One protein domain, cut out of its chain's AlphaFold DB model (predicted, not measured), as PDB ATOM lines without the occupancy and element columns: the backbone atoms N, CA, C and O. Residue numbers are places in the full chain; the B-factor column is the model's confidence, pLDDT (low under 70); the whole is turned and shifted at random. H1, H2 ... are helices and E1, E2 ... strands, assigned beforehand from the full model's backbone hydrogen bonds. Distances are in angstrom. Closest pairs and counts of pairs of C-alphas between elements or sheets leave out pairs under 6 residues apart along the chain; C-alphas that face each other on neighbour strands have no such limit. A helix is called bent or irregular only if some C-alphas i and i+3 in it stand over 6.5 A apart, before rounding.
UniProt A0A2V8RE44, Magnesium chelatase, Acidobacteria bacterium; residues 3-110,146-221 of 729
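What this domain is: This is residues 3 to 110 and 146 to 221 of the 729 residues of the protein "Magnesium chelatase" of Acidobacteria bacterium (UniProt A0A2V8RE44). A small sheet of four parallel strands makes the core, with H1 and H8 packed over one face and H2 over the other; H7 folds back beside H8 as a helical hairpin near the E4 edge, and H6 lies farther out, beyond H7. H3 lies beside H2, the short H4 and H5 follow near the E4 end of the sheet, and residues 152 to 162, of which 159 to 162 belong to H6, stick out free. The printed part has 184 residues, with eight named helices and four named strands in the order E1 H1 E2 H2 E3 H3 E4 H4 H5 H6 H7 H8; the sheet's order is E2 E1 E3 E4, and the class is mixed, helices and strands. The whole is compact, with a radius of gyration of the C-alphas of 16.1 A, and spans 42 by 40 by 32 A.

Where its parts are: Begin at C-alpha 3, at (203.378, 199.282, 224.068), where strand E1, residues 3 to 7, starts. Read on to helix H1, residues 13 to 27, 20.9 A long, then to strand E2, residues 32 to 37, 16.4 A, and helix H2, residues 44 to 55, 16.3 A. Next come strand E3, residues 59 to 63, helix H3, residues 68 to 80, 18.6 A, strand E4, residues 87 to 91, and helix H4, residues 95 to 98. After the cut find helix H5, residues 146 to 149, and helix H6, residues 159 to 173, 20.0 A; H6 is only just irregular, with C-alphas 167 and 170 6.8 A apart. Helix H7, residues 180 to 196, is the longest at 25.3 A and starts at (226.237, 202.875, 230.305). Helix H8, residues 200 to 214, 21.2 A, ends at (213.634, 197.926, 227.394).

How they stand to each other: Look first at the sheet, whose edge strands are E2 and E4. E2 and E1 are parallel at 14 degrees, with N 5 and O 34 2.8 A apart; E1 and E3 are parallel at 7 degrees, with N 61 and O 4 at 2.8 A; E3 and E4 are parallel at 11 degrees, with N 89 and O 60 at 2.8 A. E1, H1, E2 and E3, H3, E4 are strand-helix-strand units, two parallel neighbour strands with a helix between, and E2, H2, E3 is a split one, with E1 between its strands; the three crossovers are right-handed. There are three layers, helices on both faces of the sheet: H1, H7 and H8 on one, H2 on the other. H1 is over E2 at a height over the sheet of 9.8 A, and H2 is over E2 and E1 at 10.0 A. H8 touches H1, closest at the C-alphas of Ala 19 and Arg 204, 4.6 A, at a steep tilt of 58 degrees. H7 and H8 form a hairpin, opposite ways at a shallow tilt of 19 degrees, closest at the C-alphas of Tyr 194 and Asn 202, 4.9 A. H6 touches residues 186 to 193 of H7, closest at the C-alphas of Leu 173 and Lys 186, 6.4 A, and is apart from H8. H2 and H3 only just touch, with 3 pairs of C-alphas within 8 A, closest at Glu 51 and Leu 77, 6.9 A. H4 only grazes the sheet with residues 97 to 98 and touches H3, closest at the C-alphas of Val 75 and Leu 97, 6.6 A, and H5, closest at those of Pro 95 and Ala 148, 4.7 A. In H1, H2 and H8 every O i to N i+4 pair is within hydrogen-bond range; in H3 it is 7 of 9, in H6 9 of 11 and in H7 12 of 13, and H4 and H5 are too short for such a pair.

The domain as a whole: The two C-alphas farthest apart are those of Arg 28 and Gly 154, 47.0 A. Residues 111 to 145 are not printed, and C-alphas 110 and 146 are 13.9 A apart across this cut. Of the links that are printed whole, none is long. The mean pLDDT of the printed part is 83.2; it is under 70 at residues 109 to 110, 146 to 170, 172 and 174 to 177.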
ATOM      1  N   THR A   3     202.740 198.047 224.526       95.88
ATOM      2  CA  THR A   3     203.378 199.282 224.068       95.88
ATOM      3  C   THR A   3     202.304 200.276 223.660       95.88
ATOM      4  O   THR A   3     201.459 199.944 222.831       95.88
ATOM      5  N   THR A   4     202.363 201.486 224.210       97.50
ATOM      6  CA  THR A   4     201.470 202.586 223.823       97.50
ATOM      7  C   THR A   4     202.211 203.580 222.945       97.50
ATOM      8  O   THR A   4     203.338 203.970 223.245       97.50
ATOM      9  N   ILE A   5     201.576 204.001 221.860       97.00
ATOM     10  CA  ILE A   5     202.115 204.938 220.882       97.00
ATOM     11  C   ILE A   5     201.105 206.060 220.717       97.00
ATOM     12  O   ILE A   5     200.004 205.857 220.213       97.00
ATOM     13  N   LEU A   6     201.498 207.245 221.158       95.44
ATOM     14  CA  LEU A   6     200.733 208.475 221.034       95.44
ATOM     15  C   LEU A   6     201.377 209.273 219.903       95.44
ATOM     16  O   LEU A   6     202.560 209.611 219.997       95.44
ATOM     17  N   TYR A   7     200.662 209.506 218.809       92.06
ATOM     18  CA  TYR A   7     201.246 210.085 217.597       92.06
ATOM     19  C   TYR A   7     200.306 211.080 216.923       92.06
ATOM     20  O   TYR A   7     199.120 211.101 217.215       92.06
ATOM     21  N   VAL A   8     200.828 211.884 215.998       84.88
ATOM     22  CA  VAL A   8     200.032 212.750 215.117       84.88
ATOM     23  C   VAL A   8     200.273 212.351 213.661       84.88
ATOM     24  O   VAL A   8     201.423 212.192 213.244       84.88
ATOM     25  N   GLY A   9     199.195 212.207 212.885       82.12
ATOM     26  CA  GLY A   9     199.223 211.986 211.431       82.12
ATOM     27  C   GLY A   9     198.546 210.687 210.983       82.12
ATOM     28  O   GLY A   9     198.248 209.823 211.794       82.12
ATOM     29  N   SER A  10     198.307 210.519 209.680       82.12
ATOM     30  CA  SER A  10     197.524 209.394 209.129       82.12
ATOM     31  C   SER A  10     198.358 208.194 208.643       82.12
ATOM     32  O   SER A  10     197.806 207.195 208.188       82.12
ATOM     33  N   SER A  11     199.692 208.260 208.742       86.50
ATOM     34  CA  SER A  11     200.598 207.305 208.080       86.50
ATOM     35  C   SER A  11     201.132 206.161 208.950       86.50
ATOM     36  O   SER A  11     201.789 205.263 208.424       86.50
ATOM     37  N   LEU A  12     200.879 206.172 210.265       90.38
ATOM     38  CA  LEU A  12     201.528 205.249 211.209       90.38
ATOM     39  C   LEU A  12     200.663 204.064 211.652       90.38
ATOM     40  O   LEU A  12     201.223 203.032 212.009       90.38
ATOM     41  N   LEU A  13     199.330 204.156 211.630       91.88
ATOM     42  CA  LEU A  13     198.489 203.106 212.222       91.88
ATOM     43  C   LEU A  13     198.632 201.755 211.508       91.88
ATOM     44  O   LEU A  13     198.937 200.755 212.154       91.88
ATOM     45  N   ALA A  14     198.468 201.722 210.185       92.31
ATOM     46  CA  ALA A  14     198.629 200.495 209.407       92.31
ATOM     47  C   ALA A  14     200.009 199.824 209.573       92.31
ATOM     48  O   ALA A  14     200.031 198.635 209.906       92.31
ATOM     49  N   PRO A  15     201.164 200.513 209.421       94.00
ATOM     50  CA  PRO A  15     202.457 199.857 209.621       94.00
ATOM     51  C   PRO A  15     202.680 199.414 211.076       94.00
ATOM     52  O   PRO A  15     203.358 198.413 211.300       94.00
ATOM     53  N   LEU A  16     202.091 200.093 212.069       95.56
ATOM     54  CA  LEU A  16     202.125 199.641 213.464       95.56
ATOM     55  C   LEU A  16     201.339 198.343 213.677       95.56
ATOM     56  O   LEU A  16     201.851 197.436 214.332       95.56
ATOM     57  N   ARG A  17     200.140 198.224 213.093       94.88
ATOM     58  CA  ARG A  17     199.332 196.992 213.140       94.88
ATOM     59  C   ARG A  17     200.034 195.829 212.447       94.88
ATOM     60  O   ARG A  17     200.160 194.754 213.025       94.88
ATOM     61  N   GLN A  18     200.602 196.075 211.268       93.88
ATOM     62  CA  GLN A  18     201.400 195.076 210.557       93.88
ATOM     63  C   GLN A  18     202.620 194.628 211.379       93.88
ATOM     64  O   GLN A  18     202.942 193.439 211.436       93.88
ATOM     65  N   ALA A  19     203.306 195.569 212.035       95.38
ATOM     66  CA  ALA A  19     204.445 195.264 212.890       95.38
ATOM     67  C   ALA A  19     204.047 194.436 214.122       95.38
ATOM     68  O   ALA A  19     204.754 193.488 214.461       95.38
ATOM     69  N   GLU A  20     202.928 194.766 214.771       96.00
ATOM     70  CA  GLU A  20     202.364 194.015 215.898       96.00
ATOM     71  C   GLU A  20     202.109 192.548 215.522       96.00
ATOM     72  O   GLU A  20     202.632 191.637 216.174       96.00
ATOM     73  N   GLU A  21     201.368 192.319 214.437       94.44
ATOM     74  CA  GLU A  21     201.054 190.982 213.923       94.44
ATOM     75  C   GLU A  21     202.321 190.192 213.588       94.44
ATOM     76  O   GLU A  21     202.472 189.028 213.970       94.44
ATOM     77  N   GLU A  22     203.270 190.822 212.897       93.81
ATOM     78  CA  GLU A  22     204.474 190.144 212.449       93.81
ATOM     79  C   GLU A  22     205.431 189.799 213.595       93.81
ATOM     80  O   GLU A  22     205.987 188.695 213.611       93.81
ATOM     81  N   ILE A  23     205.617 190.705 214.559       92.88
ATOM     82  CA  ILE A  23     206.443 190.452 215.747       92.88
ATOM     83  C   ILE A  23     205.837 189.300 216.552       92.88
ATOM     84  O   ILE A  23     206.556 188.370 216.926       92.88
ATOM     85  N   ASN A  24     204.517 189.301 216.749       93.31
ATOM     86  CA  ASN A  24     203.824 188.215 217.439       93.31
ATOM     87  C   ASN A  24     203.963 186.882 216.708       93.31
ATOM     88  O   ASN A  24     204.309 185.878 217.334       93.31
ATOM     89  N   ARG A  25     203.769 186.877 215.387       93.06
ATOM     90  CA  ARG A  25     203.911 185.677 214.557       93.06
ATOM     91  C   ARG A  25     205.330 185.105 214.605       93.06
ATOM     92  O   ARG A  25     205.487 183.893 214.716       93.06
ATOM     93  N   ARG A  26     206.364 185.952 214.526       91.06
ATOM     94  CA  ARG A  26     207.772 185.512 214.472       91.06
ATOM     95  C   ARG A  26     208.361 185.161 215.839       91.06
ATOM     96  O   ARG A  26     209.205 184.273 215.915       91.06
ATOM     97  N   HIS A  27     207.950 185.849 216.905       89.06
ATOM     98  CA  HIS A  27     208.631 185.788 218.206       89.06
ATOM     99  C   HIS A  27     207.735 185.346 219.373       89.06
ATOM    100  O   HIS A  27     208.224 185.206 220.493       89.06
ATOM    101  N   ARG A  28     206.438 185.092 219.131       85.94
ATOM    102  CA  ARG A  28     205.457 184.611 220.127       85.94
ATOM    103  C   ARG A  28     205.390 185.485 221.387       85.94
ATOM    104  O   ARG A  28     205.240 184.993 222.504       85.94
ATOM    105  N   THR A  29     205.524 186.797 221.216       84.00
ATOM    106  CA  THR A  29     205.661 187.768 222.312       84.00
ATOM    107  C   THR A  29     204.369 188.074 223.063       84.00
ATOM    108  O   THR A  29     204.441 188.485 224.220       84.00
ATOM    109  N   GLY A  30     203.201 187.924 222.427       88.62
ATOM    110  CA  GLY A  30     201.944 188.462 222.970       88.62
ATOM    111  C   GLY A  30     202.019 189.984 223.159       88.62
ATOM    112  O   GLY A  30     201.603 190.519 224.188       88.62
ATOM    113  N   LEU A  31     202.674 190.667 222.217       92.94
ATOM    114  CA  LEU A  31     202.762 192.116 222.132       92.94
ATOM    115  C   LEU A  31     201.377 192.667 221.799       92.94
ATOM    116  O   LEU A  31     200.769 192.231 220.827       92.94
ATOM    117  N   ARG A  32     200.931 193.651 222.576       95.88
ATOM    118  CA  ARG A  32     199.777 194.489 222.256       95.88
ATOM    119  C   ARG A  32     200.242 195.916 221.991       95.88
ATOM    120  O   ARG A  32     200.874 196.515 222.865       95.88
ATOM    121  N   VAL A  33     199.927 196.457 220.819       96.56
ATOM    122  CA  VAL A  33     200.215 197.850 220.457       96.56
ATOM    123  C   VAL A  33     198.937 198.677 220.575       96.56
ATOM    124  O   VAL A  33     197.985 198.515 219.812       96.56
ATOM    125  N   ALA A  34     198.908 199.576 221.556       96.44
ATOM    126  CA  ALA A  34     197.892 200.614 221.661       96.44
ATOM    127  C   ALA A  34     198.380 201.851 220.900       96.44
ATOM    128  O   ALA A  34     199.478 202.339 221.159       96.44
ATOM    129  N   ALA A  35     197.597 202.341 219.943       94.75
ATOM    130  CA  ALA A  35     197.983 203.445 219.073       94.75
ATOM    131  C   ALA A  35     196.873 204.497 219.066       94.75
ATOM    132  O   ALA A  35     195.758 204.200 218.648       94.75
ATOM    133  N   HIS A  36     197.198 205.711 219.503       93.06
ATOM    134  CA  HIS A  36     196.253 206.815 219.671       93.06
ATOM    135  C   HIS A  36     196.721 208.019 218.853       93.06
ATOM    136  O   HIS A  36     197.876 208.436 218.986       93.06
ATOM    137  N   ASN A  37     195.851 208.546 217.986       89.06
ATOM    138  CA  ASN A  37     196.156 209.676 217.105       89.06
ATOM    139  C   ASN A  37     195.664 210.992 217.723       89.06
ATOM    140  O   ASN A  37     194.478 211.157 217.964       89.06
ATOM    141  N   PHE A  38     196.577 211.931 217.929       87.19
ATOM    142  CA  PHE A  38     196.371 213.226 218.578       87.19
ATOM    143  C   PHE A  38     196.200 214.367 217.560       87.19
ATOM    144  O   PHE A  38     196.291 215.539 217.908       87.19
ATOM    145  N   GLY A  39     195.989 214.040 216.280       75.12
ATOM    146  CA  GLY A  39     195.762 215.029 215.221       75.12
ATOM    147  C   GLY A  39     194.446 215.806 215.344       75.12
ATOM    148  O   GLY A  39     194.275 216.807 214.652       75.12
ATOM    149  N   ALA A  40     193.539 215.367 216.217       71.50
ATOM    150  CA  ALA A  40     192.308 216.058 216.574       71.50
ATOM    151  C   ALA A  40     192.086 215.976 218.097       71.50
ATOM    152  O   ALA A  40     192.654 215.087 218.740       71.50
ATOM    153  N   PRO A  41     191.276 216.878 218.682       75.94
ATOM    154  CA  PRO A  41     190.887 216.778 220.083       75.94
ATOM    155  C   PRO A  41     190.209 215.436 220.368       75.94
ATOM    156  O   PRO A  41     189.264 215.055 219.678       75.94
ATOM    157  N   LEU A  42     190.695 214.736 221.390       84.69
ATOM    158  CA  LEU A  42     190.119 213.475 221.850       84.69
ATOM    159  C   LEU A  42     188.948 213.738 222.803       84.69
ATOM    160  O   LEU A  42     189.013 214.616 223.668       84.69
ATOM    161  N   SER A  43     187.898 212.933 222.688       87.69
ATOM    162  CA  SER A  43     186.782 212.878 223.630       87.69
ATOM    163  C   SER A  43     187.213 212.348 225.002       87.69
ATOM    164  O   SER A  43     188.239 211.684 225.153       87.69
ATOM    165  N   GLU A  44     186.390 212.574 226.030       91.62
ATOM    166  CA  GLU A  44     186.661 212.032 227.371       91.62
ATOM    167  C   GLU A  44     186.721 210.499 227.401       91.62
ATOM    168  O   GLU A  44     187.471 209.923 228.187       91.62
ATOM    169  N   ASN A  45     185.970 209.820 226.531       92.00
ATOM    170  CA  ASN A  45     186.045 208.367 226.423       92.00
ATOM    171  C   ASN A  45     187.389 207.926 225.841       92.00
ATOM    172  O   ASN A  45     188.038 207.070 226.435       92.00
ATOM    173  N   GLU A  46     187.846 208.554 224.757       91.38
ATOM    174  CA  GLU A  46     189.163 208.277 224.170       91.38
ATOM    175  C   GLU A  46     190.291 208.569 225.169       91.38
ATOM    176  O   GLU A  46     191.218 207.773 225.312       91.38
ATOM    177  N   TRP A  47     190.185 209.642 225.959       94.81
ATOM    178  CA  TRP A  47     191.144 209.923 227.029       94.81
ATOM    179  C   TRP A  47     191.170 208.855 228.127       94.81
ATOM    180  O   TRP A  47     192.253 208.505 228.603       94.81
ATOM    181  N   ARG A  48     190.017 208.290 228.509       95.00
ATOM    182  CA  ARG A  48     189.969 207.142 229.437       95.00
ATOM    183  C   ARG A  48     190.665 205.919 228.847       95.00
ATOM    184  O   ARG A  48     191.330 205.184 229.576       95.00
ATOM    185  N   GLU A  49     190.548 205.700 227.539       95.12
ATOM    186  CA  GLU A  49     191.263 204.616 226.860       95.12
ATOM    187  C   GLU A  49     192.774 204.847 226.836       95.12
ATOM    188  O   GLU A  49     193.531 203.928 227.156       95.12
ATOM    189  N   VAL A  50     193.211 206.076 226.540       96.38
ATOM    190  CA  VAL A  50     194.621 206.485 226.616       96.38
ATOM    191  C   VAL A  50     195.169 206.234 228.020       96.38
ATOM    192  O   VAL A  50     196.237 205.637 228.169       96.38
ATOM    193  N   GLU A  51     194.441 206.640 229.061       96.44
ATOM    194  CA  GLU A  51     194.846 206.433 230.453       96.44
ATOM    195  C   GLU A  51     194.949 204.942 230.810       96.44
ATOM    196  O   GLU A  51     195.971 204.510 231.354       96.44
ATOM    197  N   ARG A  52     193.937 204.141 230.454       96.06
ATOM    198  CA  ARG A  52     193.945 202.680 230.634       96.06
ATOM    199  C   ARG A  52     195.155 202.048 229.949       96.06
ATOM    200  O   ARG A  52     195.855 201.227 230.541       96.06
ATOM    201  N   ASP A  53     195.431 202.443 228.712       96.75
ATOM    202  CA  ASP A  53     196.518 201.865 227.933       96.75
ATOM    203  C   ASP A  53     197.898 202.278 228.446       96.75
ATOM    204  O   ASP A  53     198.813 201.449 228.458       96.75
ATOM    205  N   LEU A  54     198.062 203.518 228.914       96.50
ATOM    206  CA  LEU A  54     199.279 203.960 229.596       96.50
ATOM    207  C   LEU A  54     199.488 203.187 230.905       96.50
ATOM    208  O   LEU A  54     200.587 202.695 231.153       96.50
ATOM    209  N   CYS A  55     198.441 202.989 231.704       95.06
ATOM    210  CA  CYS A  55     198.506 202.273 232.980       95.06
ATOM    211  C   CYS A  55     199.051 200.832 232.861       95.06
ATOM    212  O   CYS A  55     199.595 200.296 233.829       95.06
ATOM    213  N   GLU A  56     198.925 200.211 231.690       93.88
ATOM    214  CA  GLU A  56     199.345 198.832 231.410       93.88
ATOM    215  C   GLU A  56     200.636 198.734 230.572       93.88
ATOM    216  O   GLU A  56     201.106 197.630 230.297       93.88
ATOM    217  N   SER A  57     201.207 199.861 230.133       94.75
ATOM    218  CA  SER A  57     202.294 199.865 229.146       94.75
ATOM    219  C   SER A  57     203.691 199.925 229.742       94.75
ATOM    220  O   SER A  57     204.021 200.788 230.558       94.75
ATOM    221  N   GLU A  58     204.556 199.051 229.231       91.38
ATOM    222  CA  GLU A  58     205.966 198.971 229.618       91.38
ATOM    223  C   GLU A  58     206.831 199.916 228.778       91.38
ATOM    224  O   GLU A  58     207.798 200.490 229.273       91.38
ATOM    225  N   VAL A  59     206.482 200.099 227.504       95.38
ATOM    226  CA  VAL A  59     207.168 201.018 226.590       95.38
ATOM    227  C   VAL A  59     206.151 202.009 226.048       95.38
ATOM    228  O   VAL A  59     205.074 201.618 225.599       95.38
ATOM    229  N   VAL A  60     206.491 203.294 226.088       97.25
ATOM    230  CA  VAL A  60     205.634 204.372 225.590       97.25
ATOM    231  C   VAL A  60     206.386 205.194 224.555       97.25
ATOM    232  O   VAL A  60     207.524 205.599 224.790       97.25
ATOM    233  N   PHE A  61     205.740 205.470 223.429       97.31
ATOM    234  CA  PHE A  61     206.197 206.427 222.431       97.31
ATOM    235  C   PHE A  61     205.266 207.637 222.408       97.31
ATOM    236  O   PHE A  61     204.047 207.477 222.419       97.31
ATOM    237  N   VAL A  62     205.841 208.835 222.341       95.88
ATOM    238  CA  VAL A  62     205.108 210.087 222.119       95.88
ATOM    239  C   VAL A  62     205.746 210.805 220.938       95.88
ATOM    240  O   VAL A  62     206.933 211.127 220.976       95.88
ATOM    241  N   ILE A  63     204.982 211.016 219.872       91.94
ATOM    242  CA  ILE A  63     205.510 211.385 218.560       91.94
ATOM    243  C   ILE A  63     204.707 212.557 217.990       91.94
ATOM    244  O   ILE A  63     203.495 212.460 217.845       91.94
ATOM    245  N   HIS A  64     205.375 213.648 217.614       87.06
ATOM    246  CA  HIS A  64     204.754 214.801 216.939       87.06
ATOM    247  C   HIS A  64     203.602 215.502 217.683       87.06
ATOM    248  O   HIS A  64     202.899 216.314 217.091       87.06
ATOM    249  N   VAL A  65     203.441 215.273 218.988       86.81
ATOM    250  CA  VAL A  65     202.493 216.034 219.812       86.81
ATOM    251  C   VAL A  65     203.092 217.414 220.088       86.81
ATOM    252  O   VAL A  65     204.021 217.572 220.892       86.81
ATOM    253  N   THR A  66     202.611 218.412 219.352       82.69
ATOM    254  CA  THR A  66     203.143 219.782 219.378       82.69
ATOM    255  C   THR A  66     202.166 220.819 219.913       82.69
ATOM    256  O   THR A  66     202.577 221.960 220.116       82.69
ATOM    257  N   ASP A  67     200.906 220.453 220.137       82.38
ATOM    258  CA  ASP A  67     199.885 221.333 220.699       82.38
ATOM    259  C   ASP A  67     199.899 221.313 222.239       82.38
ATOM    260  O   ASP A  67     200.282 220.325 222.870       82.38
ATOM    261  N   GLY A  68     199.538 222.446 222.845       83.44
ATOM    262  CA  GLY A  68     199.577 222.618 224.299       83.44
ATOM    263  C   GLY A  68     198.453 221.899 225.036       83.44
ATOM    264  O   GLY A  68     198.657 221.473 226.168       83.44
ATOM    265  N   GLU A  69     197.297 221.723 224.401       86.25
ATOM    266  CA  GLU A  69     196.107 221.132 225.018       86.25
ATOM    267  C   GLU A  69     196.321 219.645 225.326       86.25
ATOM    268  O   GLU A  69     196.232 219.211 226.480       86.25
ATOM    269  N   ASN A  70     196.721 218.874 224.316       89.31
ATOM    270  CA  ASN A  70     197.060 217.470 224.475       89.31
ATOM    271  C   ASN A  70     198.259 217.279 225.405       89.31
ATOM    272  O   ASN A  70     198.266 216.371 226.239       89.31
ATOM    273  N   ALA A  71     199.278 218.137 225.290       89.00
ATOM    274  CA  ALA A  71     200.455 218.063 226.148       89.00
ATOM    275  C   ALA A  71     200.113 218.302 227.627       89.00
ATOM    276  O   ALA A  71     200.607 217.563 228.484       89.00
ATOM    277  N   ALA A  72     199.239 219.268 227.926       90.88
ATOM    278  CA  ALA A  72     198.812 219.593 229.285       90.88
ATOM    279  C   ALA A  72     198.109 218.417 229.977       90.88
ATOM    280  O   ALA A  72     198.320 218.203 231.171       90.88
ATOM    281  N   ARG A  73     197.335 217.609 229.237       92.50
ATOM    282  CA  ARG A  73     196.710 216.379 229.758       92.50
ATOM    283  C   ARG A  73     197.673 215.195 229.806       92.50
ATOM    284  O   ARG A  73     197.663 214.417 230.762       92.50
ATOM    285  N   LEU A  74     198.539 215.058 228.805       94.06
ATOM    286  CA  LEU A  74     199.432 213.909 228.683       94.06
ATOM    287  C   LEU A  74     200.595 213.941 229.687       94.06
ATOM    288  O   LEU A  74     200.982 212.904 230.228       94.06
ATOM    289  N   VAL A  75     201.161 215.117 229.967       94.25
ATOM    290  CA  VAL A  75     202.294 215.264 230.896       94.25
ATOM    291  C   VAL A  75     201.976 214.728 232.307       94.25
ATOM    292  O   VAL A  75     202.803 213.975 232.836       94.25
ATOM    293  N   PRO A  76     200.828 215.058 232.934       95.06
ATOM    294  CA  PRO A  76     200.401 214.459 234.197       95.06
ATOM    295  C   PRO A  76     200.258 212.936 234.142       95.06
ATOM    296  O   PRO A  76     200.731 212.261 235.054       95.06
ATOM    297  N   LEU A  77     199.679 212.379 233.072       95.31
ATOM    298  CA  LEU A  77     199.503 210.928 232.929       95.31
ATOM    299  C   LEU A  77     200.848 210.193 232.851       95.31
ATOM    300  O   LEU A  77     201.059 209.205 233.555       95.31
ATOM    301  N   LEU A  78     201.798 210.716 232.067       94.62
ATOM    302  CA  LEU A  78     203.148 210.144 231.968       94.62
ATOM    303  C   LEU A  78     203.907 210.190 233.302       94.62
ATOM    304  O   LEU A  78     204.706 209.297 233.578       94.62
ATOM    305  N   ARG A  79     203.664 211.214 234.135       92.62
ATOM    306  CA  ARG A  79     204.198 211.288 235.508       92.62
ATOM    307  C   ARG A  79     203.518 210.279 236.429       92.62
ATOM    308  O   ARG A  79     204.195 209.581 237.174       92.62
ATOM    309  N   ARG A  80     202.187 210.182 236.368       94.62
ATOM    310  CA  ARG A  80     201.387 209.281 237.209       94.62
ATOM    311  C   ARG A  80     201.817 207.824 237.053       94.62
ATOM    312  O   ARG A  80     201.938 207.112 238.044       94.62
ATOM    313  N   PHE A  81     202.072 207.389 235.821       93.88
ATOM    314  CA  PHE A  81     202.478 206.013 235.515       93.88
ATOM    315  C   PHE A  81     203.992 205.848 235.350       93.88
ATOM    316  O   PHE A  81     204.463 204.833 234.832       93.88
ATOM    317  N   GLU A  82     204.776 206.809 235.843       89.31
ATOM    318  CA  GLU A  82     206.225 206.793 235.702       89.31
ATOM    319  C   GLU A  82     206.858 205.527 236.310       89.31
ATOM    320  O   GLU A  82     207.817 205.000 235.758       89.31
ATOM    321  N   SER A  83     206.342 204.955 237.396       88.69
ATOM    322  CA  SER A  83     206.903 203.711 237.954       88.69
ATOM    323  C   SER A  83     206.677 202.474 237.071       88.69
ATOM    324  O   SER A  83     207.414 201.497 237.193       88.69
ATOM    325  N   LYS A  84     205.694 202.510 236.162       89.88
ATOM    326  CA  LYS A  84     205.308 201.371 235.316       89.88
ATOM    327  C   LYS A  84     206.064 201.318 233.992       89.88
ATOM    328  O   LYS A  84     206.383 200.240 233.494       89.88
ATOM    329  N   HIS A  85     206.376 202.476 233.418       93.56
ATOM    330  CA  HIS A  85     207.026 202.555 232.111       93.56
ATOM    331  C   HIS A  85     208.523 202.222 232.202       93.56
ATOM    332  O   HIS A  85     209.308 203.001 232.729       93.56
ATOM    333  N   ARG A  86     208.990 201.128 231.608       92.69
ATOM    334  CA  ARG A  86     210.431 200.831 231.483       92.69
ATOM    335  C   ARG A  86     211.151 201.806 230.546       92.69
ATOM    336  O   ARG A  86     212.319 202.129 230.772       92.69
ATOM    337  N   ALA A  87     210.455 202.309 229.525       95.25
ATOM    338  CA  ALA A  87     210.952 203.363 228.646       95.25
ATOM    339  C   ALA A  87     209.833 204.295 228.156       95.25
ATOM    340  O   ALA A  87     208.736 203.846 227.834       95.25
ATOM    341  N   VAL A  88     210.148 205.586 228.057       96.25
ATOM    342  CA  VAL A  88     209.333 206.632 227.430       96.25
ATOM    343  C   VAL A  88     210.190 207.313 226.366       96.25
ATOM    344  O   VAL A  88     211.205 207.940 226.677       96.25
ATOM    345  N   VAL A  89     209.812 207.174 225.103       95.50
ATOM    346  CA  VAL A  89     210.552 207.689 223.949       95.50
ATOM    347  C   VAL A  89     209.761 208.839 223.347       95.50
ATOM    348  O   VAL A  89     208.679 208.623 222.807       95.50
ATOM    349  N   VAL A  90     210.288 210.062 223.437       93.50
ATOM    350  CA  VAL A  90     209.618 211.245 222.881       93.50
ATOM    351  C   VAL A  90     210.374 211.751 221.658       93.50
ATOM    352  O   VAL A  90     211.593 211.929 221.706       93.50
ATOM    353  N   ILE A  91     209.657 211.945 220.550       88.88
ATOM    354  CA  ILE A  91     210.216 212.279 219.236       88.88
ATOM    355  C   ILE A  91     209.456 213.467 218.640       88.88
ATOM    356  O   ILE A  91     208.255 213.384 218.401       88.88
ATOM    357  N   ASN A  92     210.173 214.554 218.330       83.69
ATOM    358  CA  ASN A  92     209.634 215.737 217.643       83.69
ATOM    359  C   ASN A  92     208.371 216.342 218.297       83.69
ATOM    360  O   ASN A  92     207.488 216.837 217.597       83.69
ATOM    361  N   CYS A  93     208.284 216.310 219.628       86.12
ATOM    362  CA  CYS A  93     207.196 216.928 220.389       86.12
ATOM    363  C   CYS A  93     207.601 218.304 220.930       86.12
ATOM    364  O   CYS A  93     208.758 218.723 220.834       86.12
ATOM    365  N   MET A  94     206.657 219.006 221.557       82.56
ATOM    366  CA  MET A  94     206.971 220.244 222.270       82.56
ATOM    367  C   MET A  94     207.944 220.030 223.452       82.56
ATOM    368  O   MET A  94     208.008 218.925 224.006       82.56
ATOM    369  N   PRO A  95     208.696 221.067 223.883       83.62
ATOM    370  CA  PRO A  95     209.777 220.919 224.863       83.62
ATOM    371  C   PRO A  95     209.371 220.245 226.181       83.62
ATOM    372  O   PRO A  95     210.146 219.475 226.749       83.62
ATOM    373  N   GLU A  96     208.153 220.498 226.664       87.31
ATOM    374  CA  GLU A  96     207.612 219.887 227.884       87.31
ATOM    375  C   GLU A  96     207.501 218.367 227.801       87.31
ATOM    376  O   GLU A  96     207.882 217.669 228.745       87.31
ATOM    377  N   LEU A  97     207.043 217.857 226.659       89.81
ATOM    378  CA  LEU A  97     206.997 216.429 226.380       89.81
ATOM    379  C   LEU A  97     208.403 215.886 226.119       89.81
ATOM    380  O   LEU A  97     208.748 214.842 226.662       89.81
ATOM    381  N   MET A  98     209.258 216.600 225.375       87.50
ATOM    382  CA  MET A  98     210.638 216.155 225.105       87.50
ATOM    383  C   MET A  98     211.419 215.861 226.395       87.50
ATOM    384  O   MET A  98     212.147 214.865 226.466       87.50
ATOM    385  N   ARG A  99     211.218 216.666 227.452       89.12
ATOM    386  CA  ARG A  99     211.819 216.458 228.784       89.12
ATOM    387  C   ARG A  99     211.398 215.148 229.467       89.12
ATOM    388  O   ARG A  99     212.098 214.707 230.377       89.12
ATOM    389  N   ARG A 100     210.309 214.509 229.023       92.44
ATOM    390  CA  ARG A 100     209.831 213.203 229.516       92.44
ATOM    391  C   ARG A 100     210.561 212.011 228.902       92.44
ATOM    392  O   ARG A 100     210.331 210.889 229.342       92.44
ATOM    393  N   THR A 101     211.461 212.227 227.939       93.06
ATOM    394  CA  THR A 101     212.265 211.138 227.368       93.06
ATOM    395  C   THR A 101     213.086 210.440 228.448       93.06
ATOM    396  O   THR A 101     213.914 211.058 229.133       93.06
ATOM    397  N   ARG A 102     212.875 209.128 228.560       93.62
ATOM    398  CA  ARG A 102     213.446 208.262 229.579       93.62
ATOM    399  C   ARG A 102     213.705 206.856 229.042       93.62
ATOM    400  O   ARG A 102     212.772 206.111 228.786       93.62
ATOM    401  N   MET A 103     214.969 206.456 228.937       92.50
ATOM    402  CA  MET A 103     215.354 205.134 228.420       92.50
ATOM    403  C   MET A 103     216.582 204.611 229.167       92.50
ATOM    404  O   MET A 103     217.660 205.179 229.032       92.50
ATOM    405  N   GLY A 104     216.455 203.555 229.977       88.56
ATOM    406  CA  GLY A 104     217.598 203.015 230.732       88.56
ATOM    407  C   GLY A 104     218.221 204.064 231.666       88.56
ATOM    408  O   GLY A 104     217.551 204.525 232.590       88.56
ATOM    409  N   LYS A 105     219.469 204.482 231.409       87.62
ATOM    410  CA  LYS A 105     220.175 205.573 232.119       87.62
ATOM    411  C   LYS A 105     220.012 206.955 231.463       87.62
ATOM    412  O   LYS A 105     220.505 207.947 231.991       87.62
ATOM    413  N   LEU A 106     219.341 207.055 230.315       86.94
ATOM    414  CA  LEU A 106     219.096 208.318 229.619       86.94
ATOM    415  C   LEU A 106     217.869 209.044 230.188       86.94
ATOM    416  O   LEU A 106     216.785 208.464 230.281       86.94
ATOM    417  N   ARG A 107     218.043 210.321 230.539       89.00
ATOM    418  CA  ARG A 107     216.996 211.275 230.941       89.00
ATOM    419  C   ARG A 107     217.262 212.613 230.247       89.00
ATOM    420  O   ARG A 107     218.411 213.052 230.225       89.00
ATOM    421  N   PHE A 108     216.238 213.249 229.672       80.94
ATOM    422  CA  PHE A 108     216.379 214.590 229.068       80.94
ATOM    423  C   PHE A 108     216.174 215.713 230.098       80.94
ATOM    424  O   PHE A 108     216.795 216.764 229.990       80.94
ATOM    425  N   GLY A 109     215.328 215.489 231.108       60.91
ATOM    426  CA  GLY A 109     214.950 216.498 232.104       60.91
ATOM    427  C   GLY A 109     215.958 216.783 233.227       60.91
ATOM    428  O   GLY A 109     215.747 217.738 233.957       60.91
ATOM    429  N   SER A 110     217.039 216.007 233.375       50.88
ATOM    430  CA  SER A 110     218.019 216.170 234.470       50.88
ATOM    431  C   SER A 110     219.243 217.023 234.105       50.88
ATOM    432  O   SER A 110     220.187 217.128 234.881       50.88
ATOM    433  N   GLU A 146     219.023 221.602 222.950       60.44
ATOM    434  CA  GLU A 146     218.295 222.608 222.165       60.44
ATOM    435  C   GLU A 146     216.821 222.236 221.971       60.44
ATOM    436  O   GLU A 146     215.953 223.086 222.190       60.44
ATOM    437  N   GLN A 147     216.518 220.969 221.659       52.91
ATOM    438  CA  GLN A 147     215.132 220.491 221.572       52.91
ATOM    439  C   GLN A 147     214.388 220.602 222.913       52.91
ATOM    440  O   GLN A 147     213.210 220.952 222.934       52.91
ATOM    441  N   ALA A 148     215.070 220.391 224.043       48.69
ATOM    442  CA  ALA A 148     214.485 220.557 225.376       48.69
ATOM    443  C   ALA A 148     214.297 222.029 225.812       48.69
ATOM    444  O   ALA A 148     213.518 222.288 226.735       48.69
ATOM    445  N   ARG A 149     215.003 222.982 225.176       44.72
ATOM    446  CA  ARG A 149     215.030 224.422 225.526       44.72
ATOM    447  C   ARG A 149     214.248 225.333 224.570       44.72
ATOM    448  O   ARG A 149     214.103 226.512 224.864       44.72
ATOM    449  N   GLY A 150     213.751 224.823 223.440       44.91
ATOM    450  CA  GLY A 150     212.816 225.552 222.570       44.91
ATOM    451  C   GLY A 150     213.399 226.705 221.734       44.91
ATOM    452  O   GLY A 150     212.635 227.533 221.242       44.91
ATOM    453  N   ARG A 151     214.722 226.797 221.523       36.34
ATOM    454  CA  ARG A 151     215.309 227.849 220.663       36.34
ATOM    455  C   ARG A 151     214.999 227.597 219.177       36.34
ATOM    456  O   ARG A 151     215.626 226.749 218.549       36.34
ATOM    457  N   ARG A 152     214.063 228.361 218.596       35.69
ATOM    458  CA  ARG A 152     213.761 228.373 217.149       35.69
ATOM    459  C   ARG A 152     214.698 229.338 216.401       35.69
ATOM    460  O   ARG A 152     214.718 230.528 216.687       35.69
ATOM    461  N   ARG A 153     215.448 228.845 215.406       30.69
ATOM    462  CA  ARG A 153     216.078 229.660 214.339       30.69
ATOM    463  C   ARG A 153     215.750 229.047 212.975       30.69
ATOM    464  O   ARG A 153     215.790 227.827 212.857       30.69
ATOM    465  N   GLY A 154     215.495 229.899 211.974       35.16
ATOM    466  CA  GLY A 154     214.976 229.597 210.625       35.16
ATOM    467  C   GLY A 154     215.462 228.293 209.976       35.16
ATOM    468  O   GLY A 154     216.660 228.003 209.928       35.16
ATOM    469  N   VAL A 155     214.497 227.495 209.512       41.19
ATOM    470  CA  VAL A 155     214.583 226.031 209.354       41.19
ATOM    471  C   VAL A 155     214.683 225.555 207.894       41.19
ATOM    472  O   VAL A 155     215.164 224.443 207.669       41.19
ATOM    473  N   SER A 156     214.330 226.394 206.914       35.09
ATOM    474  CA  SER A 156     214.151 225.995 205.502       35.09
ATOM    475  C   SER A 156     215.411 225.368 204.863       35.09
ATOM    476  O   SER A 156     215.358 224.252 204.356       35.09
ATOM    477  N   SER A 157     216.590 225.983 205.015       32.19
ATOM    478  CA  SER A 157     217.843 225.498 204.394       32.19
ATOM    479  C   SER A 157     218.517 224.309 205.124       32.19
ATOM    480  O   SER A 157     219.356 223.605 204.559       32.19
ATOM    481  N   ARG A 158     218.147 224.018 206.384       41.84
ATOM    482  CA  ARG A 158     218.875 223.060 207.250       41.84
ATOM    483  C   ARG A 158     218.311 221.632 207.285       41.84
ATOM    484  O   ARG A 158     219.033 220.717 207.671       41.84
ATOM    485  N   HIS A 159     217.072 221.385 206.856       43.69
ATOM    486  CA  HIS A 159     216.445 220.057 207.003       43.69
ATOM    487  C   HIS A 159     216.840 219.028 205.923       43.69
ATOM    488  O   HIS A 159     216.951 217.838 206.216       43.69
ATOM    489  N   ALA A 160     217.200 219.461 204.711       41.75
ATOM    490  CA  ALA A 160     217.850 218.581 203.733       41.75
ATOM    491  C   ALA A 160     219.253 218.137 204.204       41.75
ATOM    492  O   ALA A 160     219.660 216.991 204.002       41.75
ATOM    493  N   GLN A 161     219.983 219.018 204.902       43.19
ATOM    494  CA  GLN A 161     221.231 218.662 205.591       43.19
ATOM    495  C   GLN A 161     220.971 217.709 206.770       43.19
ATOM    496  O   GLN A 161     221.799 216.847 207.050       43.19
ATOM    497  N   TYR A 162     219.803 217.817 207.414       50.72
ATOM    498  CA  TYR A 162     219.364 216.956 208.511       50.72
ATOM    499  C   TYR A 162     219.056 215.521 208.060       50.72
ATOM    500  O   TYR A 162     219.508 214.586 208.710       50.72
ATOM    501  N   LEU A 163     218.387 215.309 206.919       53.16
ATOM    502  CA  LEU A 163     218.237 213.957 206.358       53.16
ATOM    503  C   LEU A 163     219.573 213.365 205.905       53.16
ATOM    504  O   LEU A 163     219.840 212.213 206.216       53.16
ATOM    505  N   LYS A 164     220.459 214.153 205.280       55.41
ATOM    506  CA  LYS A 164     221.830 213.701 204.965       55.41
ATOM    507  C   LYS A 164     222.618 213.328 206.227       55.41
ATOM    508  O   LYS A 164     223.453 212.424 206.197       55.41
ATOM    509  N   LEU A 165     222.366 214.022 207.340       52.97
ATOM    510  CA  LEU A 165     222.912 213.677 208.651       52.97
ATOM    511  C   LEU A 165     222.309 212.356 209.152       52.97
ATOM    512  O   LEU A 165     223.065 211.489 209.570       52.97
ATOM    513  N   VAL A 166     220.987 212.181 209.058       60.50
ATOM    514  CA  VAL A 166     220.246 210.975 209.470       60.50
ATOM    515  C   VAL A 166     220.610 209.755 208.621       60.50
ATOM    516  O   VAL A 166     220.782 208.685 209.179       60.50
ATOM    517  N   GLU A 167     220.827 209.893 207.315       63.44
ATOM    518  CA  GLU A 167     221.308 208.818 206.431       63.44
ATOM    519  C   GLU A 167     222.719 208.359 206.820       63.44
ATOM    520  O   GLU A 167     223.036 207.170 206.811       63.44
ATOM    521  N   ARG A 168     223.581 209.301 207.225       65.25
ATOM    522  CA  ARG A 168     224.946 208.997 207.680       65.25
ATOM    523  C   ARG A 168     224.991 208.540 209.138       65.25
ATOM    524  O   ARG A 168     225.950 207.874 209.537       65.25
ATOM    525  N   MET A 169     223.977 208.861 209.936       69.75
ATOM    526  CA  MET A 169     223.955 208.647 211.382       69.75
ATOM    527  C   MET A 169     224.051 207.159 211.776       69.75
ATOM    528  O   MET A 169     224.933 206.852 212.576       69.75
ATOM    529  N   PRO A 170     223.311 206.201 211.179       69.94
ATOM    530  CA  PRO A 170     223.457 204.772 211.471       69.94
ATOM    531  C   PRO A 170     224.881 204.235 211.294       69.94
ATOM    532  O   PRO A 170     225.328 203.407 212.087       69.94
ATOM    533  N   SER A 171     225.614 204.718 210.284       70.44
ATOM    534  CA  SER A 171     227.006 204.310 210.042       70.44
ATOM    535  C   SER A 171     227.957 204.835 211.124       70.44
ATOM    536  O   SER A 171     228.864 204.126 211.559       70.44
ATOM    537  N   LEU A 172     227.703 206.049 211.621       67.19
ATOM    538  CA  LEU A 172     228.490 206.699 212.667       67.19
ATOM    539  C   LEU A 172     228.179 206.132 214.062       67.19
ATOM    540  O   LEU A 172     229.069 206.055 214.909       67.19
ATOM    541  N   LEU A 173     226.944 205.675 214.291       70.44
ATOM    542  CA  LEU A 173     226.503 205.080 215.557       70.44
ATOM    543  C   LEU A 173     227.161 203.730 215.866       70.44
ATOM    544  O   LEU A 173     227.197 203.316 217.029       70.44
ATOM    545  N   ARG A 174     227.739 203.057 214.862       68.19
ATOM    546  CA  ARG A 174     228.515 201.820 215.057       68.19
ATOM    547  C   ARG A 174     229.713 202.023 215.988       68.19
ATOM    548  O   ARG A 174     230.048 201.110 216.730       68.19
ATOM    549  N   PHE A 175     230.283 203.228 216.005       67.19
ATOM    550  CA  PHE A 175     231.475 203.577 216.785       67.19
ATOM    551  C   PHE A 175     231.169 204.139 218.183       67.19
ATOM    552  O   PHE A 175     232.092 204.479 218.919       67.19
ATOM    553  N   VAL A 176     229.891 204.278 218.560       69.75
ATOM    554  CA  VAL A 176     229.508 204.747 219.902       69.75
ATOM    555  C   VAL A 176     229.603 203.582 220.903       69.75
ATOM    556  O   VAL A 176     229.031 202.521 220.622       69.75
ATOM    557  N   PRO A 177     230.276 203.763 222.064       68.94
ATOM    558  CA  PRO A 177     230.456 202.715 223.070       68.94
ATOM    559  C   PRO A 177     229.138 202.068 223.516       68.94
ATOM    560  O   PRO A 177     228.144 202.752 223.764       68.94
ATOM    561  N   GLY A 178     229.139 200.739 223.655       70.38
ATOM    562  CA  GLY A 178     227.954 199.932 223.975       70.38
ATOM    563  C   GLY A 178     227.586 199.841 225.461       70.38
ATOM    564  O   GLY A 178     226.754 199.008 225.814       70.38
ATOM    565  N   ALA A 179     228.181 200.661 226.332       71.62
ATOM    566  CA  ALA A 179     228.006 200.582 227.782       71.62
ATOM    567  C   ALA A 179     227.447 201.881 228.391       71.62
ATOM    568  O   ALA A 179     227.654 202.983 227.878       71.62
ATOM    569  N   GLY A 180     226.738 201.746 229.516       77.31
ATOM    570  CA  GLY A 180     226.237 202.875 230.305       77.31
ATOM    571  C   GLY A 180     225.266 203.797 229.554       77.31
ATOM    572  O   GLY A 180     224.516 203.360 228.685       77.31
ATOM    573  N   ARG A 181     225.281 205.092 229.894       81.12
ATOM    574  CA  ARG A 181     224.389 206.123 229.324       81.12
ATOM    575  C   ARG A 181     224.568 206.305 227.810       81.12
ATOM    576  O   ARG A 181     223.599 206.595 227.115       81.12
ATOM    577  N   LEU A 182     225.778 206.095 227.284       80.06
ATOM    578  CA  LEU A 182     226.077 206.223 225.850       80.06
ATOM    579  C   LEU A 182     225.357 205.169 224.998       80.06
ATOM    580  O   LEU A 182     224.917 205.483 223.892       80.06
ATOM    581  N   ARG A 183     225.159 203.958 225.537       86.94
ATOM    582  CA  ARG A 183     224.334 202.919 224.906       86.94
ATOM    583  C   ARG A 183     222.896 203.395 224.706       86.94
ATOM    584  O   ARG A 183     222.333 203.212 223.634       86.94
ATOM    585  N   ASP A 184     222.308 204.022 225.723       88.56
ATOM    586  CA  ASP A 184     220.919 204.484 225.661       88.56
ATOM    587  C   ASP A 184     220.758 205.709 224.741       88.56
ATOM    588  O   ASP A 184     219.761 205.808 224.031       88.56
ATOM    589  N   VAL A 185     221.766 206.590 224.659       85.88
ATOM    590  CA  VAL A 185     221.816 207.666 223.643       85.88
ATOM    591  C   VAL A 185     221.851 207.078 222.233       85.88
ATOM    592  O   VAL A 185     221.077 207.489 221.371       85.88
ATOM    593  N   LYS A 186     222.713 206.081 221.995       86.31
ATOM    594  CA  LYS A 186     222.770 205.355 220.720       86.31
ATOM    595  C   LYS A 186     221.416 204.726 220.383       86.31
ATOM    596  O   LYS A 186     220.956 204.852 219.252       86.31
ATOM    597  N   ASN A 187     220.766 204.094 221.360       91.44
ATOM    598  CA  ASN A 187     219.458 203.479 221.174       91.44
ATOM    599  C   ASN A 187     218.380 204.502 220.806       91.44
ATOM    600  O   ASN A 187     217.641 204.271 219.854       91.44
ATOM    601  N   TYR A 188     218.323 205.639 221.506       90.62
ATOM    602  CA  TYR A 188     217.401 206.728 221.175       90.62
ATOM    603  C   TYR A 188     217.590 207.206 219.731       90.62
ATOM    604  O   TYR A 188     216.620 207.335 218.991       90.62
ATOM    605  N   LEU A 189     218.840 207.394 219.292       87.50
ATOM    606  CA  LEU A 189     219.126 207.822 217.922       87.50
ATOM    607  C   LEU A 189     218.742 206.774 216.873       87.50
ATOM    608  O   LEU A 189     218.267 207.153 215.807       87.50
ATOM    609  N   TYR A 190     218.896 205.475 217.153       89.81
ATOM    610  CA  TYR A 190     218.385 204.431 216.258       89.81
ATOM    611  C   TYR A 190     216.861 204.461 216.156       89.81
ATOM    612  O   TYR A 190     216.344 204.452 215.042       89.81
ATOM    613  N   LEU A 191     216.147 204.553 217.286       92.56
ATOM    614  CA  LEU A 191     214.684 204.694 217.290       92.56
ATOM    615  C   LEU A 191     214.240 205.925 216.493       92.56
ATOM    616  O   LEU A 191     213.322 205.838 215.683       92.56
ATOM    617  N   PHE A 192     214.954 207.037 216.652       87.56
ATOM    618  CA  PHE A 192     214.730 208.255 215.886       87.56
ATOM    619  C   PHE A 192     214.979 208.056 214.378       87.56
ATOM    620  O   PHE A 192     214.180 208.509 213.562       87.56
ATOM    621  N   CYS A 193     216.038 207.337 213.987       87.25
ATOM    622  CA  CYS A 193     216.320 207.025 212.580       87.25
ATOM    623  C   CYS A 193     215.245 206.138 211.945       87.25
ATOM    624  O   CYS A 193     214.805 206.443 210.838       87.25
ATOM    625  N   TYR A 194     214.817 205.070 212.631       90.81
ATOM    626  CA  TYR A 194     213.729 204.221 212.137       90.81
ATOM    627  C   TYR A 194     212.455 205.039 211.928       90.81
ATOM    628  O   TYR A 194     211.785 204.891 210.912       90.81
ATOM    629  N   PHE A 195     212.145 205.940 212.861       88.19
ATOM    630  CA  PHE A 195     210.953 206.770 212.772       88.19
ATOM    631  C   PHE A 195     210.987 207.763 211.596       88.19
ATOM    632  O   PHE A 195     210.006 207.893 210.869       88.19
ATOM    633  N   LEU A 196     212.114 208.447 211.365       83.31
ATOM    634  CA  LEU A 196     212.241 209.418 210.264       83.31
ATOM    635  C   LEU A 196     212.129 208.794 208.865       83.31
ATOM    636  O   LEU A 196     211.913 209.496 207.872       83.31
ATOM    637  N   GLN A 197     212.291 207.479 208.784       86.12
ATOM    638  CA  GLN A 197     212.169 206.684 207.576       86.12
ATOM    639  C   GLN A 197     211.084 205.629 207.810       86.12
ATOM    640  O   GLN A 197     211.428 204.464 207.966       86.12
ATOM    641  N   PRO A 198     209.790 205.991 207.873       88.25
ATOM    642  CA  PRO A 198     208.750 205.131 208.437       88.25
ATOM    643  C   PRO A 198     208.316 203.997 207.490       88.25
ATOM    644  O   PRO A 198     207.125 203.753 207.337       88.25
ATOM    645  N   THR A 199     209.252 203.295 206.838       92.56
ATOM    646  CA  THR A 199     208.955 202.078 206.071       92.56
ATOM    647  C   THR A 199     208.333 201.030 206.998       92.56
ATOM    648  O   THR A 199     208.665 200.998 208.188       92.56
ATOM    649  N   PRO A 200     207.477 200.122 206.496       92.94
ATOM    650  CA  PRO A 200     206.935 199.036 207.313       92.94
ATOM    651  C   PRO A 200     208.021 198.234 208.053       92.94
ATOM    652  O   PRO A 200     207.867 197.885 209.224       92.94
ATOM    653  N   VAL A 201     209.168 198.012 207.401       94.06
ATOM    654  CA  VAL A 201     210.330 197.343 208.001       94.06
ATOM    655  C   VAL A 201     210.943 198.176 209.121       94.06
ATOM    656  O   VAL A 201     211.260 197.624 210.176       94.06
ATOM    657  N   ASN A 202     211.095 199.486 208.931       94.56
ATOM    658  CA  ASN A 202     211.645 200.370 209.949       94.56
ATOM    659  C   ASN A 202     210.712 200.539 211.143       94.56
ATOM    660  O   ASN A 202     211.193 200.498 212.267       94.56
ATOM    661  N   ILE A 203     209.398 200.650 210.944       95.31
ATOM    662  CA  ILE A 203     208.432 200.711 212.050       95.31
ATOM    663  C   ILE A 203     208.457 199.409 212.863       95.31
ATOM    664  O   ILE A 203     208.555 199.446 214.092       95.31
ATOM    665  N   ARG A 204     208.494 198.250 212.195       95.56
ATOM    666  CA  ARG A 204     208.700 196.954 212.858       95.56
ATOM    667  C   ARG A 204     210.019 196.903 213.623       95.56
ATOM    668  O   ARG A 204     210.051 196.470 214.774       95.56
ATOM    669  N   SER A 205     211.101 197.357 213.000       95.69
ATOM    670  CA  SER A 205     212.435 197.373 213.603       95.69
ATOM    671  C   SER A 205     212.503 198.339 214.780       95.69
ATOM    672  O   SER A 205     213.103 197.997 215.787       95.69
ATOM    673  N   MET A 206     211.818 199.482 214.726       95.69
ATOM    674  CA  MET A 206     211.690 200.435 215.827       95.69
ATOM    675  C   MET A 206     211.061 199.777 217.056       95.69
ATOM    676  O   MET A 206     211.635 199.841 218.145       95.69
ATOM    677  N   LEU A 207     209.912 199.110 216.881       95.38
ATOM    678  CA  LEU A 207     209.237 198.405 217.973       95.38
ATOM    679  C   LEU A 207     210.118 197.287 218.522       95.38
ATOM    680  O   LEU A 207     210.391 197.244 219.718       95.38
ATOM    681  N   LEU A 208     210.635 196.424 217.649       94.56
ATOM    682  CA  LEU A 208     211.480 195.305 218.051       94.56
ATOM    683  C   LEU A 208     212.760 195.772 218.765       94.56
ATOM    684  O   LEU A 208     213.155 195.174 219.763       94.56
ATOM    685  N   TYR A 209     213.373 196.869 218.309       94.81
ATOM    686  CA  TYR A 209     214.562 197.469 218.916       94.81
ATOM    687  C   TYR A 209     214.267 198.007 220.319       94.81
ATOM    688  O   TYR A 209     215.022 197.747 221.257       94.81
ATOM    689  N   ALA A 210     213.152 198.722 220.495       94.50
ATOM    690  CA  ALA A 210     212.749 199.216 221.807       94.50
ATOM    691  C   ALA A 210     212.424 198.066 222.769       94.50
ATOM    692  O   ALA A 210     212.897 198.059 223.905       94.50
ATOM    693  N   LEU A 211     211.686 197.056 222.305       93.00
ATOM    694  CA  LEU A 211     211.316 195.899 223.118       93.00
ATOM    695  C   LEU A 211     212.544 195.072 223.522       93.00
ATOM    696  O   LEU A 211     212.705 194.756 224.700       93.00
ATOM    697  N   LYS A 212     213.467 194.809 222.587       92.50
ATOM    698  CA  LYS A 212     214.740 194.118 222.849       92.50
ATOM    699  C   LYS A 212     215.537 194.766 223.981       92.50
ATOM    700  O   LYS A 212     216.130 194.061 224.792       92.50
ATOM    701  N   HIS A 213     215.581 196.096 224.020       92.06
ATOM    702  CA  HIS A 213     216.416 196.822 224.975       92.06
ATOM    703  C   HIS A 213     215.704 197.210 226.274       92.06
ATOM    704  O   HIS A 213     216.387 197.389 227.282       92.06
ATOM    705  N   TYR A 214     214.371 197.335 226.271       92.56
ATOM    706  CA  TYR A 214     213.634 197.926 227.394       92.56
ATOM    707  C   TYR A 214     212.418 197.125 227.877       92.56
ATOM    708  O   TYR A 214     211.988 197.359 229.001       92.56
ATOM    709  N   ALA A 215     211.884 196.158 227.119       85.31
ATOM    710  CA  ALA A 215     210.769 195.331 227.603       85.31
ATOM    711  C   ALA A 215     211.219 194.249 228.595       85.31
ATOM    712  O   ALA A 215     210.409 193.755 229.366       85.31
ATOM    713  N   GLY A 216     212.513 193.908 228.631       77.00
ATOM    714  CA  GLY A 216     213.095 192.926 229.560       77.00
ATOM    715  C   GLY A 216     212.560 191.498 229.401       77.00
ATOM    716  O   GLY A 216     212.610 190.722 230.350       77.00
ATOM    717  N   ASP A 217     212.072 191.157 228.206       81.38
ATOM    718  CA  ASP A 217     211.756 189.788 227.805       81.38
ATOM    719  C   ASP A 217     213.023 189.100 227.269       81.38
ATOM    720  O   ASP A 217     213.599 189.506 226.252       81.38
ATOM    721  N   GLY A 218     213.455 188.036 227.948       79.44
ATOM    722  CA  GLY A 218     214.651 187.272 227.587       79.44
ATOM    723  C   GLY A 218     214.610 186.701 226.166       79.44
ATOM    724  O   GLY A 218     215.661 186.594 225.532       79.44
ATOM    725  N   ARG A 219     213.415 186.430 225.617       83.19
ATOM    726  CA  ARG A 219     213.226 185.928 224.243       83.19
ATOM    727  C   ARG A 219     213.688 186.933 223.189       83.19
ATOM    728  O   ARG A 219     214.122 186.533 222.113       83.19
ATOM    729  N   LEU A 220     213.637 188.228 223.505       85.38
ATOM    730  CA  LEU A 220     213.997 189.307 222.583       85.38
ATOM    731  C   LEU A 220     215.477 189.696 222.644       85.38
ATOM    732  O   LEU A 220     215.995 190.306 221.710       85.38
ATOM    733  N   SER A 221     216.175 189.315 223.716       80.38
ATOM    734  CA  SER A 221     217.553 189.745 223.995       80.38
ATOM    735  C   SER A 221     218.561 189.374 222.895       80.38
ATOM    736  O   SER A 221     219.481 190.148 222.617       80.38
TER     737      SER A 221